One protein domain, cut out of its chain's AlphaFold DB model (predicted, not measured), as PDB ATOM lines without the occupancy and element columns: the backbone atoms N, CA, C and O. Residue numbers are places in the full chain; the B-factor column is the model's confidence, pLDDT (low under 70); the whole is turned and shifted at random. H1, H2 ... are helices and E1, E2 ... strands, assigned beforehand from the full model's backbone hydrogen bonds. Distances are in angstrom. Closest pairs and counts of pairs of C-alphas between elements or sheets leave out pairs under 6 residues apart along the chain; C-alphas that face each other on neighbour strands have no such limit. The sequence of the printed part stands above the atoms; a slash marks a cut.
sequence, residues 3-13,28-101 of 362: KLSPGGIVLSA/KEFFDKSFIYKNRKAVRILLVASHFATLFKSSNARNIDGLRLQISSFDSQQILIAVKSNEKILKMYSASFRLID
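This is residues 3 to 13 and 28 to 101 of the 362 residues of an uncharacterized protein of Diutina rugosa (UniProt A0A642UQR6). A three-stranded antiparallel sheet, E4, E5 and E6, is covered on one face by the single helix H1, which runs along its strands. A smaller three-stranded antiparallel sheet, E2, E1 and E3, sits on the E4 side of it with its strands running crosswise, and residues 45 to 46 of E3 pair with residues 98 to 99 near the end of the printed part. The printed part has 85 residues, with one named helix and six named strands in the order E1, E2, E3, H1, E4, E5, E6; the class is mixed, helices and strands. It is compact, with a radius of gyration of the C-alphas of 13.3 A and spans of 37 by 27 by 23 A.

E1, residues 3 to 5, and E2, residues 8 to 13, form an antiparallel hairpin, with N 3 and O 10 at 2.8 A. E3, residues 43 to 46, is the other antiparallel neighbour of E1, with N 4 and O 43 at 2.8 A; E2 and E3 are edge strands. H1, residues 49 to 57, has 3 of 5 O i to N i+4 pairs and 4 of 6 O i to N i+3 pairs within hydrogen-bond range. E4, residues 66 to 70, E5, residues 78 to 85, and E6, residues 88 to 96, form a meander, each strand the antiparallel neighbour of the one before, and both links are hairpins. N 68 and O 82 are 2.8 A apart, and N 81 and O 93 are 2.8 A apart. This sheet is twisted, its C-alphas lying up to 4.0 A off the best plane, and E6 bends by 52 degrees at residue 91. H1 is on it at a height over the sheet of 9.7 A, over E5 and, only just, E6 with 3 C-alphas, and runs along the strands at 11 degrees to E5 on the local plane. The closest C-alphas of H1 and E6 are those of His 51 and Ala 95, 7.1 A. H1 is not on the sheet of E2, E1 and E3. E1 and E4 are apart.

E1 begins at C-alpha 3 (239.539, 215.324, 244.692) and E2 is 17.1 A long. H1 begins at C-alpha 49 (247.216, 203.737, 242.525) and is 12.6 A long. E4 is 13.0 A long, E5 23.1 A and E6 23.7 A, ending at C-alpha 96 (238.574, 200.920, 249.367).

The two C-alphas farthest apart, those of Asn 86 and Asp 101, are 38.1 A apart. Residues 14 to 27 are not printed, and C-alphas 13 and 28 are 20.3 A apart across this cut. Residues 28 to 42 hold no named element. Of the links that are printed whole, E1 to E2, E3 to H1 and E5 to E6 are tight, and H1 to E4 and E4 to E5 are short. The mean pLDDT of the printed part is 84.1; residues 33, 55 and 58 to 62 are under 70.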
ATOM      1  N   LYS A   3     240.383 214.224 244.210       92.75
ATOM      2  CA  LYS A   3     239.539 215.324 244.692       92.75
ATOM      3  C   LYS A   3     238.308 215.397 243.797       92.75
ATOM      4  O   LYS A   3     238.428 215.565 242.589       92.75
ATOM      5  N   LEU A   4     237.135 215.271 244.397       92.69
ATOM      6  CA  LEU A   4     235.837 215.388 243.747       92.69
ATOM      7  C   LEU A   4     235.235 216.732 244.135       92.69
ATOM      8  O   LEU A   4     235.208 217.073 245.316       92.69
ATOM      9  N   SER A   5     234.774 217.510 243.167       93.00
ATOM     10  CA  SER A   5     234.191 218.825 243.422       93.00
ATOM     11  C   SER A   5     233.063 219.131 242.436       93.00
ATOM     12  O   SER A   5     232.968 218.471 241.403       93.00
ATOM     13  N   PRO A   6     232.220 220.145 242.698       91.00
ATOM     14  CA  PRO A   6     231.199 220.556 241.735       91.00
ATOM     15  C   PRO A   6     231.773 220.999 240.380       91.00
ATOM     16  O   PRO A   6     231.088 220.867 239.370       91.00
ATOM     17  N   GLY A   7     233.010 221.509 240.370       91.94
ATOM     18  CA  GLY A   7     233.704 221.984 239.170       91.94
ATOM     19  C   GLY A   7     234.425 220.895 238.377       91.94
ATOM     20  O   GLY A   7     234.931 221.190 237.303       91.94
ATOM     21  N   GLY A   8     234.466 219.653 238.873       93.38
ATOM     22  CA  GLY A   8     235.157 218.556 238.201       93.38
ATOM     23  C   GLY A   8     235.937 217.650 239.147       93.38
ATOM     24  O   GLY A   8     235.677 217.582 240.358       93.38
ATOM     25  N   ILE A   9     236.899 216.932 238.575       93.31
ATOM     26  CA  ILE A   9     237.689 215.903 239.246       93.31
ATOM     27  C   ILE A   9     239.174 216.234 239.125       93.31
ATOM     28  O   ILE A   9     239.652 216.510 238.034       93.31
ATOM     29  N   VAL A  10     239.928 216.109 240.217       93.50
ATOM     30  CA  VAL A  10     241.396 216.185 240.182       93.50
ATOM     31  C   VAL A  10     241.999 214.867 240.642       93.50
ATOM     32  O   VAL A  10     241.779 214.429 241.774       93.50
ATOM     33  N   LEU A  11     242.790 214.245 239.773       92.75
ATOM     34  CA  LEU A  11     243.684 213.146 240.114       92.75
ATOM     35  C   LEU A  11     245.038 213.729 240.484       92.75
ATOM     36  O   LEU A  11     245.576 214.530 239.737       92.75
ATOM     37  N   SER A  12     245.621 213.322 241.605       92.44
ATOM     38  CA  SER A  12     246.984 213.725 241.943       92.44
ATOM     39  C   SER A  12     247.772 212.628 242.636       92.44
ATOM     40  O   SER A  12     247.218 211.756 243.311       92.44
ATOM     41  N   ALA A  13     249.084 212.657 242.467       90.69
ATOM     42  CA  ALA A  13     249.995 211.702 243.071       90.69
ATOM     43  C   ALA A  13     251.291 212.396 243.485       90.69
ATOM     44  O   ALA A  13     251.731 213.347 242.845       90.69
ATOM     45  N   LYS A  28     234.357 219.923 234.832       92.44
ATOM     46  CA  LYS A  28     233.046 219.262 234.780       92.44
ATOM     47  C   LYS A  28     232.623 218.977 233.337       92.44
ATOM     48  O   LYS A  28     232.062 217.922 233.074       92.44
ATOM     49  N   GLU A  29     232.926 219.898 232.434       90.56
ATOM     50  CA  GLU A  29     232.625 219.861 231.005       90.56
ATOM     51  C   GLU A  29     233.425 218.783 230.256       90.56
ATOM     52  O   GLU A  29     233.082 218.447 229.123       90.56
ATOM     53  N   PHE A  30     234.502 218.256 230.856       88.00
ATOM     54  CA  PHE A  30     235.233 217.098 230.334       88.00
ATOM     55  C   PHE A  30     234.358 215.846 230.351       88.00
ATOM     56  O   PHE A  30     234.423 215.000 229.466       88.00
ATOM     57  N   PHE A  31     233.544 215.721 231.394       86.38
ATOM     58  CA  PHE A  31     232.600 214.637 231.522       86.38
ATOM     59  C   PHE A  31     231.333 215.049 230.781       86.38
ATOM     60  O   PHE A  31     230.789 216.127 231.018       86.38
ATOM     61  N   ASP A  32     230.815 214.172 229.926       71.94
ATOM     62  CA  ASP A  32     229.483 214.347 229.354       71.94
ATOM     63  C   ASP A  32     228.409 214.507 230.456       71.94
ATOM     64  O   ASP A  32     228.676 214.554 231.663       71.94
ATOM     65  N   LYS A  33     227.126 214.496 230.076       68.44
ATOM     66  CA  LYS A  33     225.960 214.574 230.987       68.44
ATOM     67  C   LYS A  33     225.940 213.532 232.134       68.44
ATOM     68  O   LYS A  33     225.027 213.540 232.955       68.44
ATOM     69  N   SER A  34     226.920 212.635 232.205       76.25
ATOM     70  CA  SER A  34     227.136 211.621 233.235       76.25
ATOM     71  C   SER A  34     227.811 212.099 234.530       76.25
ATOM     72  O   SER A  34     227.854 211.316 235.484       76.25
ATOM     73  N   PHE A  35     228.334 213.331 234.623       84.50
ATOM     74  CA  PHE A  35     228.912 213.810 235.888       84.50
ATOM     75  C   PHE A  35     227.836 214.249 236.884       84.50
ATOM     76  O   PHE A  35     227.223 215.309 236.760       84.50
ATOM     77  N   ILE A  36     227.633 213.427 237.914       82.19
ATOM     78  CA  ILE A  36     226.680 213.690 238.991       82.19
ATOM     79  C   ILE A  36     227.449 213.796 240.305       82.19
ATOM     80  O   ILE A  36     227.866 212.792 240.880       82.19
ATOM     81  N   TYR A  37     227.578 215.020 240.812       86.12
ATOM     82  CA  TYR A  37     228.145 215.301 242.126       86.12
ATOM     83  C   TYR A  37     227.087 215.949 243.020       86.12
ATOM     84  O   TYR A  37     226.628 217.056 242.752       86.12
ATOM     85  N   LYS A  38     226.659 215.235 244.067       85.00
ATOM     86  CA  LYS A  38     225.558 215.675 244.947       85.00
ATOM     87  C   LYS A  38     226.020 216.464 246.174       85.00
ATOM     88  O   LYS A  38     225.189 217.055 246.858       85.00
ATOM     89  N   ASN A  39     227.314 216.458 246.487       83.62
ATOM     90  CA  ASN A  39     227.833 217.174 247.649       83.62
ATOM     91  C   ASN A  39     228.088 218.649 247.291       83.62
ATOM     92  O   ASN A  39     228.470 218.974 246.171       83.62
ATOM     93  N   ARG A  40     227.866 219.560 248.240       82.44
ATOM     94  CA  ARG A  40     228.125 220.995 248.050       82.44
ATOM     95  C   ARG A  40     229.604 221.344 248.195       82.44
ATOM     96  O   ARG A  40     230.061 222.308 247.594       82.44
ATOM     97  N   LYS A  41     230.343 220.581 249.003       87.31
ATOM     98  CA  LYS A  41     231.772 220.798 249.263       87.31
ATOM     99  C   LYS A  41     232.608 219.805 248.476       87.31
ATOM    100  O   LYS A  41     232.127 218.718 248.167       87.31
ATOM    101  N   ALA A  42     233.850 220.166 248.166       90.06
ATOM    102  CA  ALA A  42     234.799 219.222 247.591       90.06
ATOM    103  C   ALA A  42     235.151 218.124 248.608       90.06
ATOM    104  O   ALA A  42     235.296 218.403 249.797       90.06
ATOM    105  N   VAL A  43     235.304 216.887 248.137       91.50
ATOM    106  CA  VAL A  43     235.718 215.733 248.942       91.50
ATOM    107  C   VAL A  43     237.026 215.187 248.392       91.50
ATOM    108  O   VAL A  43     237.193 215.060 247.181       91.50
ATOM    109  N   ARG A  44     237.965 214.857 249.279       91.50
ATOM    110  CA  ARG A  44     239.270 214.296 248.921       91.50
ATOM    111  C   ARG A  44     239.354 212.864 249.425       91.50
ATOM    112  O   ARG A  44     239.082 212.599 250.595       91.50
ATOM    113  N   ILE A  45     239.738 211.951 248.540       92.56
ATOM    114  CA  ILE A  45     239.913 210.540 248.873       92.56
ATOM    115  C   ILE A  45     241.296 210.034 248.466       92.56
ATOM    116  O   ILE A  45     241.846 210.387 247.418       92.56
ATOM    117  N   LEU A  46     241.877 209.185 249.306       92.00
ATOM    118  CA  LEU A  46     243.103 208.458 249.026       92.00
ATOM    119  C   LEU A  46     242.766 207.077 248.485       92.00
ATOM    120  O   LEU A  46     242.029 206.322 249.113       92.00
ATOM    121  N   LEU A  47     243.353 206.750 247.342       89.81
ATOM    122  CA  LEU A  47     243.188 205.483 246.644       89.81
ATOM    123  C   LEU A  47     244.565 204.892 246.367       89.81
ATOM    124  O   LEU A  47     245.517 205.631 246.098       89.81
ATOM    125  N   VAL A  48     244.660 203.564 246.401       86.94
ATOM    126  CA  VAL A  48     245.879 202.855 246.008       86.94
ATOM    127  C   VAL A  48     245.988 202.886 244.482       86.94
ATOM    128  O   VAL A  48     245.136 202.349 243.776       86.94
ATOM    129  N   ALA A  49     247.044 203.517 243.964       79.88
ATOM    130  CA  ALA A  49     247.216 203.737 242.525       79.88
ATOM    131  C   ALA A  49     247.303 202.432 241.710       79.88
ATOM    132  O   ALA A  49     246.853 202.393 240.566       79.88
ATOM    133  N   SER A  50     247.823 201.345 242.297       81.25
ATOM    134  CA  SER A  50     247.914 200.039 241.627       81.25
ATOM    135  C   SER A  50     246.544 199.490 241.218       81.25
ATOM    136  O   SER A  50     246.434 198.878 240.153       81.25
ATOM    137  N   HIS A  51     245.491 199.760 241.997       74.62
ATOM    138  CA  HIS A  51     244.128 199.336 241.670       74.62
ATOM    139  C   HIS A  51     243.617 200.039 240.408       74.62
ATOM    140  O   HIS A  51     243.018 199.391 239.557       74.62
ATOM    141  N   PHE A  52     243.929 201.330 240.236       74.62
ATOM    142  CA  PHE A  52     243.615 202.067 239.008       74.62
ATOM    143  C   PHE A  52     244.450 201.578 237.825       74.62
ATOM    144  O   PHE A  52     243.901 201.291 236.767       74.62
ATOM    145  N   ALA A  53     245.765 201.426 237.997       75.88
ATOM    146  CA  ALA A  53     246.656 201.021 236.910       75.88
ATOM    147  C   ALA A  53     246.298 199.639 236.333       75.88
ATOM    148  O   ALA A  53     246.382 199.420 235.125       75.88
ATOM    149  N   THR A  54     245.854 198.707 237.181       72.12
ATOM    150  CA  THR A  54     245.464 197.349 236.765       72.12
ATOM    151  C   THR A  54     244.297 197.351 235.770       72.12
ATOM    152  O   THR A  54     244.252 196.495 234.887       72.12
ATOM    153  N   LEU A  55     243.411 198.355 235.833       69.25
ATOM    154  CA  LEU A  55     242.294 198.519 234.893       69.25
ATOM    155  C   LEU A  55     242.765 198.727 233.454       69.25
ATOM    156  O   LEU A  55     242.090 198.306 232.516       69.25
ATOM    157  N   PHE A  56     243.919 199.368 233.283       70.38
ATOM    158  CA  PHE A  56     244.423 199.798 231.983       70.38
ATOM    159  C   PHE A  56     245.508 198.867 231.427       70.38
ATOM    160  O   PHE A  56     245.711 198.829 230.220       70.38
ATOM    161  N   LYS A  57     246.154 198.044 232.268       70.25
ATOM    162  CA  LYS A  57     247.231 197.120 231.851       70.25
ATOM    163  C   LYS A  57     246.811 196.017 230.870       70.25
ATOM    164  O   LYS A  57     247.662 195.467 230.188       70.25
ATOM    165  N   SER A  58     245.533 195.646 230.833       58.47
ATOM    166  CA  SER A  58     245.034 194.480 230.078       58.47
ATOM    167  C   SER A  58     243.852 194.818 229.169       58.47
ATOM    168  O   SER A  58     243.052 193.948 228.823       58.47
ATOM    169  N   SER A  59     243.679 196.096 228.851       60.34
ATOM    170  CA  SER A  59     242.507 196.594 228.143       60.34
ATOM    171  C   SER A  59     242.990 197.249 226.856       60.34
ATOM    172  O   SER A  59     243.673 198.267 226.907       60.34
ATOM    173  N   ASN A  60     242.671 196.657 225.701       63.91
ATOM    174  CA  ASN A  60     242.908 197.316 224.419       63.91
ATOM    175  C   ASN A  60     242.094 198.610 224.411       63.91
ATOM    176  O   ASN A  60     240.868 198.549 224.360       63.91
ATOM    177  N   ALA A  61     242.772 199.760 224.467       64.69
ATOM    178  CA  ALA A  61     242.138 201.077 224.562       64.69
ATOM    179  C   ALA A  61     241.089 201.321 223.460       64.69
ATOM    180  O   ALA A  61     240.113 202.021 223.687       64.69
ATOM    181  N   ARG A  62     241.246 200.666 222.300       66.44
ATOM    182  CA  ARG A  62     240.302 200.716 221.170       66.44
ATOM    183  C   ARG A  62     238.917 200.134 221.467       66.44
ATOM    184  O   ARG A  62     237.978 200.461 220.760       66.44
ATOM    185  N   ASN A  63     238.798 199.279 222.480       71.19
ATOM    186  CA  ASN A  63     237.539 198.642 222.866       71.19
ATOM    187  C   ASN A  63     236.985 199.238 224.164       71.19
ATOM    188  O   ASN A  63     236.226 198.564 224.846       71.19
ATOM    189  N   ILE A  64     237.417 200.426 224.587       78.88
ATOM    190  CA  ILE A  64     236.912 201.060 225.805       78.88
ATOM    191  C   ILE A  64     236.119 202.294 225.401       78.88
ATOM    192  O   ILE A  64     236.688 203.258 224.905       78.88
ATOM    193  N   ASP A  65     234.823 202.271 225.685       78.00
ATOM    194  CA  ASP A  65     233.917 203.386 225.408       78.00
ATOM    195  C   ASP A  65     233.894 204.377 226.571       78.00
ATOM    196  O   ASP A  65     233.589 205.552 226.404       78.00
ATOM    197  N   GLY A  66     234.180 203.907 227.789       79.62
ATOM    198  CA  GLY A  66     234.191 204.794 228.941       79.62
ATOM    199  C   GLY A  66     234.583 204.143 230.257       79.62
ATOM    200  O   GLY A  66     234.526 202.925 230.448       79.62
ATOM    201  N   LEU A  67     234.950 205.007 231.200       84.19
ATOM    202  CA  LEU A  67     235.234 204.673 232.588       84.19
ATOM    203  C   LEU A  67     234.130 205.253 233.475       84.19
ATOM    204  O   LEU A  67     233.856 206.451 233.437       84.19
ATOM    205  N   ARG A  68     233.515 204.421 234.316       87.06
ATOM    206  CA  ARG A  68     232.556 204.861 235.333       87.06
ATOM    207  C   ARG A  68     233.184 204.770 236.713       87.06
ATOM    208  O   ARG A  68     233.586 203.690 237.136       87.06
ATOM    209  N   LEU A  69     233.182 205.890 237.426       88.81
ATOM    210  CA  LEU A  69     233.529 205.981 238.841       88.81
ATOM    211  C   LEU A  69     232.253 206.254 239.636       88.81
ATOM    212  O   LEU A  69     231.535 207.208 239.340       88.81
ATOM    213  N   GLN A  70     231.946 205.418 240.623       90.56
ATOM    214  CA  GLN A  70     230.744 205.564 241.439       90.56
ATOM    215  C   GLN A  70     231.064 205.381 242.921       90.56
ATOM    216  O   GLN A  70     231.624 204.370 243.331       90.56
ATOM    217  N   ILE A  71     230.643 206.352 243.726       90.81
ATOM    218  CA  ILE A  71     230.668 206.292 245.188       90.81
ATOM    219  C   ILE A  71     229.222 206.454 245.647       90.81
ATOM    220  O   ILE A  71     228.625 207.512 245.452       90.81
ATOM    221  N   SER A  72     228.641 205.388 246.195       87.06
ATOM    222  CA  SER A  72     227.244 205.401 246.649       87.06
ATOM    223  C   SER A  72     227.095 206.068 248.019       87.06
ATOM    224  O   SER A  72     226.126 206.788 248.245       87.06
ATOM    225  N   SER A  73     228.064 205.858 248.915       86.38
ATOM    226  CA  SER A  73     228.170 206.526 250.213       86.38
ATOM    227  C   SER A  73     229.644 206.756 250.552       86.38
ATOM    228  O   SER A  73     230.501 205.951 250.191       86.38
ATOM    229  N   PHE A  74     229.948 207.856 251.244       85.69
ATOM    230  CA  PHE A  74     231.291 208.088 251.780       85.69
ATOM    231  C   PHE A  74     231.557 207.269 253.047       85.69
ATOM    232  O   PHE A  74     232.714 206.951 253.320       85.69
ATOM    233  N   ASP A  75     230.504 206.845 253.752       86.38
ATOM    234  CA  ASP A  75     230.610 206.012 254.953       86.38
ATOM    235  C   ASP A  75     231.066 204.592 254.614       86.38
ATOM    236  O   ASP A  75     231.797 203.969 255.377       86.38
ATOM    237  N   SER A  76     230.686 204.085 253.432       88.12
ATOM    238  CA  SER A  76     231.123 202.762 252.980       88.12
ATOM    239  C   SER A  76     232.595 202.732 252.580       88.12
ATOM    240  O   SER A  76     233.146 201.643 252.432       88.12
ATOM    241  N   GLN A  77     233.226 203.897 252.373       91.31
ATOM    242  CA  GLN A  77     234.629 204.034 251.973       91.31
ATOM    243  C   GLN A  77     235.025 203.135 250.790       91.31
ATOM    244  O   GLN A  77     236.154 202.654 250.696       91.31
ATOM    245  N   GLN A  78     234.082 202.901 249.874       92.19
ATOM    246  CA  GLN A  78     234.274 202.081 248.682       92.19
ATOM    247  C   GLN A  78     233.916 202.863 247.425       92.19
ATOM    248  O   GLN A  78     232.859 203.492 247.340       92.19
ATOM    249  N   ILE A  79     234.800 202.791 246.434       91.25
ATOM    250  CA  ILE A  79     234.562 203.281 245.084       91.25
ATOM    251  C   ILE A  79     234.394 202.091 244.148       91.25
ATOM    252  O   ILE A  79     235.215 201.175 244.118       91.25
ATOM    253  N   LEU A  80     233.326 202.125 243.363       90.81
ATOM    254  CA  LEU A  80     233.120 201.218 242.251       90.81
ATOM    255  C   LEU A  80     233.738 201.831 240.997       90.81
ATOM    256  O   LEU A  80     233.433 202.970 240.636       90.81
ATOM    257  N   ILE A  81     234.584 201.060 240.326       88.75
ATOM    258  CA  ILE A  81     235.245 201.445 239.087       88.75
ATOM    259  C   ILE A  81     234.874 200.426 238.016       88.75
ATOM    260  O   ILE A  81     235.169 199.240 238.160       88.75
ATOM    261  N   ALA A  82     234.224 200.875 236.946       86.56
ATOM    262  CA  ALA A  82     233.799 200.014 235.850       86.56
ATOM    263  C   ALA A  82     234.329 200.521 234.506       86.56
ATOM    264  O   ALA A  82     234.171 201.695 234.174       86.56
ATOM    265  N   VAL A  83     234.916 199.618 233.725       86.00
ATOM    266  CA  VAL A  83     235.328 199.845 232.335       86.00
ATOM    267  C   VAL A  83     234.217 199.327 231.432       86.00
ATOM    268  O   VAL A  83     233.798 198.173 231.571       86.00
ATOM    269  N   LYS A  84     233.729 200.173 230.526       84.75
ATOM    270  CA  LYS A  84     232.620 199.857 229.624       84.75
ATOM    271  C   LYS A  84     233.062 199.794 228.163       84.75
ATOM    272  O   LYS A  84     233.974 200.511 227.768       84.75
ATOM    273  N   SER A  85     232.378 198.956 227.390       84.19
ATOM    274  CA  SER A  85     232.473 198.840 225.932       84.19
ATOM    275  C   SER A  85     231.131 198.425 225.351       84.19
ATOM    276  O   SER A  85     230.544 197.457 225.835       84.19
ATOM    277  N   ASN A  86     230.653 199.124 224.329       79.25
ATOM    278  CA  ASN A  86     229.348 198.965 223.696       79.25
ATOM    279  C   ASN A  86     228.236 198.741 224.733       79.25
ATOM    280  O   ASN A  86     227.543 197.724 224.715       79.25
ATOM    281  N   GLU A  87     228.169 199.637 225.725       71.50
ATOM    282  CA  GLU A  87     227.268 199.592 226.892       71.50
ATOM    283  C   GLU A  87     227.439 198.403 227.861       71.50
ATOM    284  O   GLU A  87     226.864 198.403 228.954       71.50
ATOM    285  N   LYS A  88     228.287 197.420 227.543       79.75
ATOM    286  CA  LYS A  88     228.609 196.285 228.414       79.75
ATOM    287  C   LYS A  88     229.737 196.636 229.374       79.75
ATOM    288  O   LYS A  88     230.682 197.344 229.035       79.75
ATOM    289  N   ILE A  89     229.660 196.109 230.591       81.94
ATOM    290  CA  ILE A  89     230.745 196.213 231.568       81.94
ATOM    291  C   ILE A  89     231.779 195.139 231.229       81.94
ATOM    292  O   ILE A  89     231.501 193.953 231.382       81.94
ATOM    293  N   LEU A  90     232.961 195.553 230.774       82.19
ATOM    294  CA  LEU A  90     234.072 194.638 230.509       82.19
ATOM    295  C   LEU A  90     234.731 194.186 231.807       82.19
ATOM    296  O   LEU A  90     235.068 193.016 231.971       82.19
ATOM    297  N   LYS A  91     234.951 195.138 232.716       84.38
ATOM    298  CA  LYS A  91     235.585 194.894 234.009       84.38
ATOM    299  C   LYS A  91     234.998 195.818 235.062       84.38
ATOM    300  O   LYS A  91     234.728 196.985 234.781       84.38
ATOM    301  N   MET A  92     234.836 195.305 236.273       86.75
ATOM    302  CA  MET A  92     234.328 196.054 237.414       86.75
ATOM    303  C   MET A  92     235.128 195.698 238.655       86.75
ATOM    304  O   MET A  92     235.371 194.527 238.926       86.75
ATOM    305  N   TYR A  93     235.523 196.719 239.403       84.88
ATOM    306  CA  TYR A  93     236.324 196.586 240.607       84.88
ATOM    307  C   TYR A  93     235.738 197.466 241.700       84.88
ATOM    308  O   TYR A  93     235.333 198.599 241.442       84.88
ATOM    309  N   SER A  94     235.714 196.948 242.923       89.12
ATOM    310  CA  SER A  94     235.489 197.757 244.117       89.12
ATOM    311  C   SER A  94     236.836 198.000 244.781       89.12
ATOM    312  O   SER A  94     237.607 197.062 244.980       89.12
ATOM    313  N   ALA A  95     237.139 199.255 245.092       89.56
ATOM    314  CA  ALA A  95     238.352 199.635 245.799       89.56
ATOM    315  C   ALA A  95     237.998 200.424 247.055       89.56
ATOM    316  O   ALA A  95     237.164 201.329 247.026       89.56
ATOM    317  N   SER A  96     238.668 200.110 248.158       91.69
ATOM    318  CA  SER A  96     238.574 200.920 249.367       91.69
ATOM    319  C   SER A  96     239.325 202.240 249.195       91.69
ATOM    320  O   SER A  96     240.386 202.285 248.566       91.69
ATOM    321  N   PHE A  97     238.798 203.305 249.789       93.50
ATOM    322  CA  PHE A  97     239.459 204.603 249.874       93.50
ATOM    323  C   PHE A  97     239.498 205.115 251.310       93.50
ATOM    324  O   PHE A  97     238.766 204.640 252.166       93.50
ATOM    325  N   ARG A  98     240.341 206.113 251.580       93.25
ATOM    326  CA  ARG A  98     240.322 206.856 252.852       93.25
ATOM    327  C   ARG A  98     239.954 208.307 252.607       93.25
ATOM    328  O   ARG A  98     240.455 208.896 251.654       93.25
ATOM    329  N   LEU A  99     239.103 208.878 253.450       92.81
ATOM    330  CA  LEU A  99     238.818 210.311 253.421       92.81
ATOM    331  C   LEU A  99     240.031 211.094 253.935       92.81
ATOM    332  O   LEU A  99     240.746 210.631 254.823       92.81
ATOM    333  N   ILE A 100     240.276 212.256 253.334       91.25
ATOM    334  CA  ILE A 100     241.327 213.183 253.750       91.25
ATOM    335  C   ILE A 100     240.674 214.523 254.083       91.25
ATOM    336  O   ILE A 100     240.092 215.161 253.204       91.25
ATOM    337  N   ASP A 101     240.846 214.968 255.325       81.12
ATOM    338  CA  ASP A 101     240.317 216.253 255.801       81.12
ATOM    339  C   ASP A 101     241.245 217.434 255.483       81.12
ATOM    340  O   ASP A 101     240.813 218.584 255.456       81.12
TER     341      ASP A 101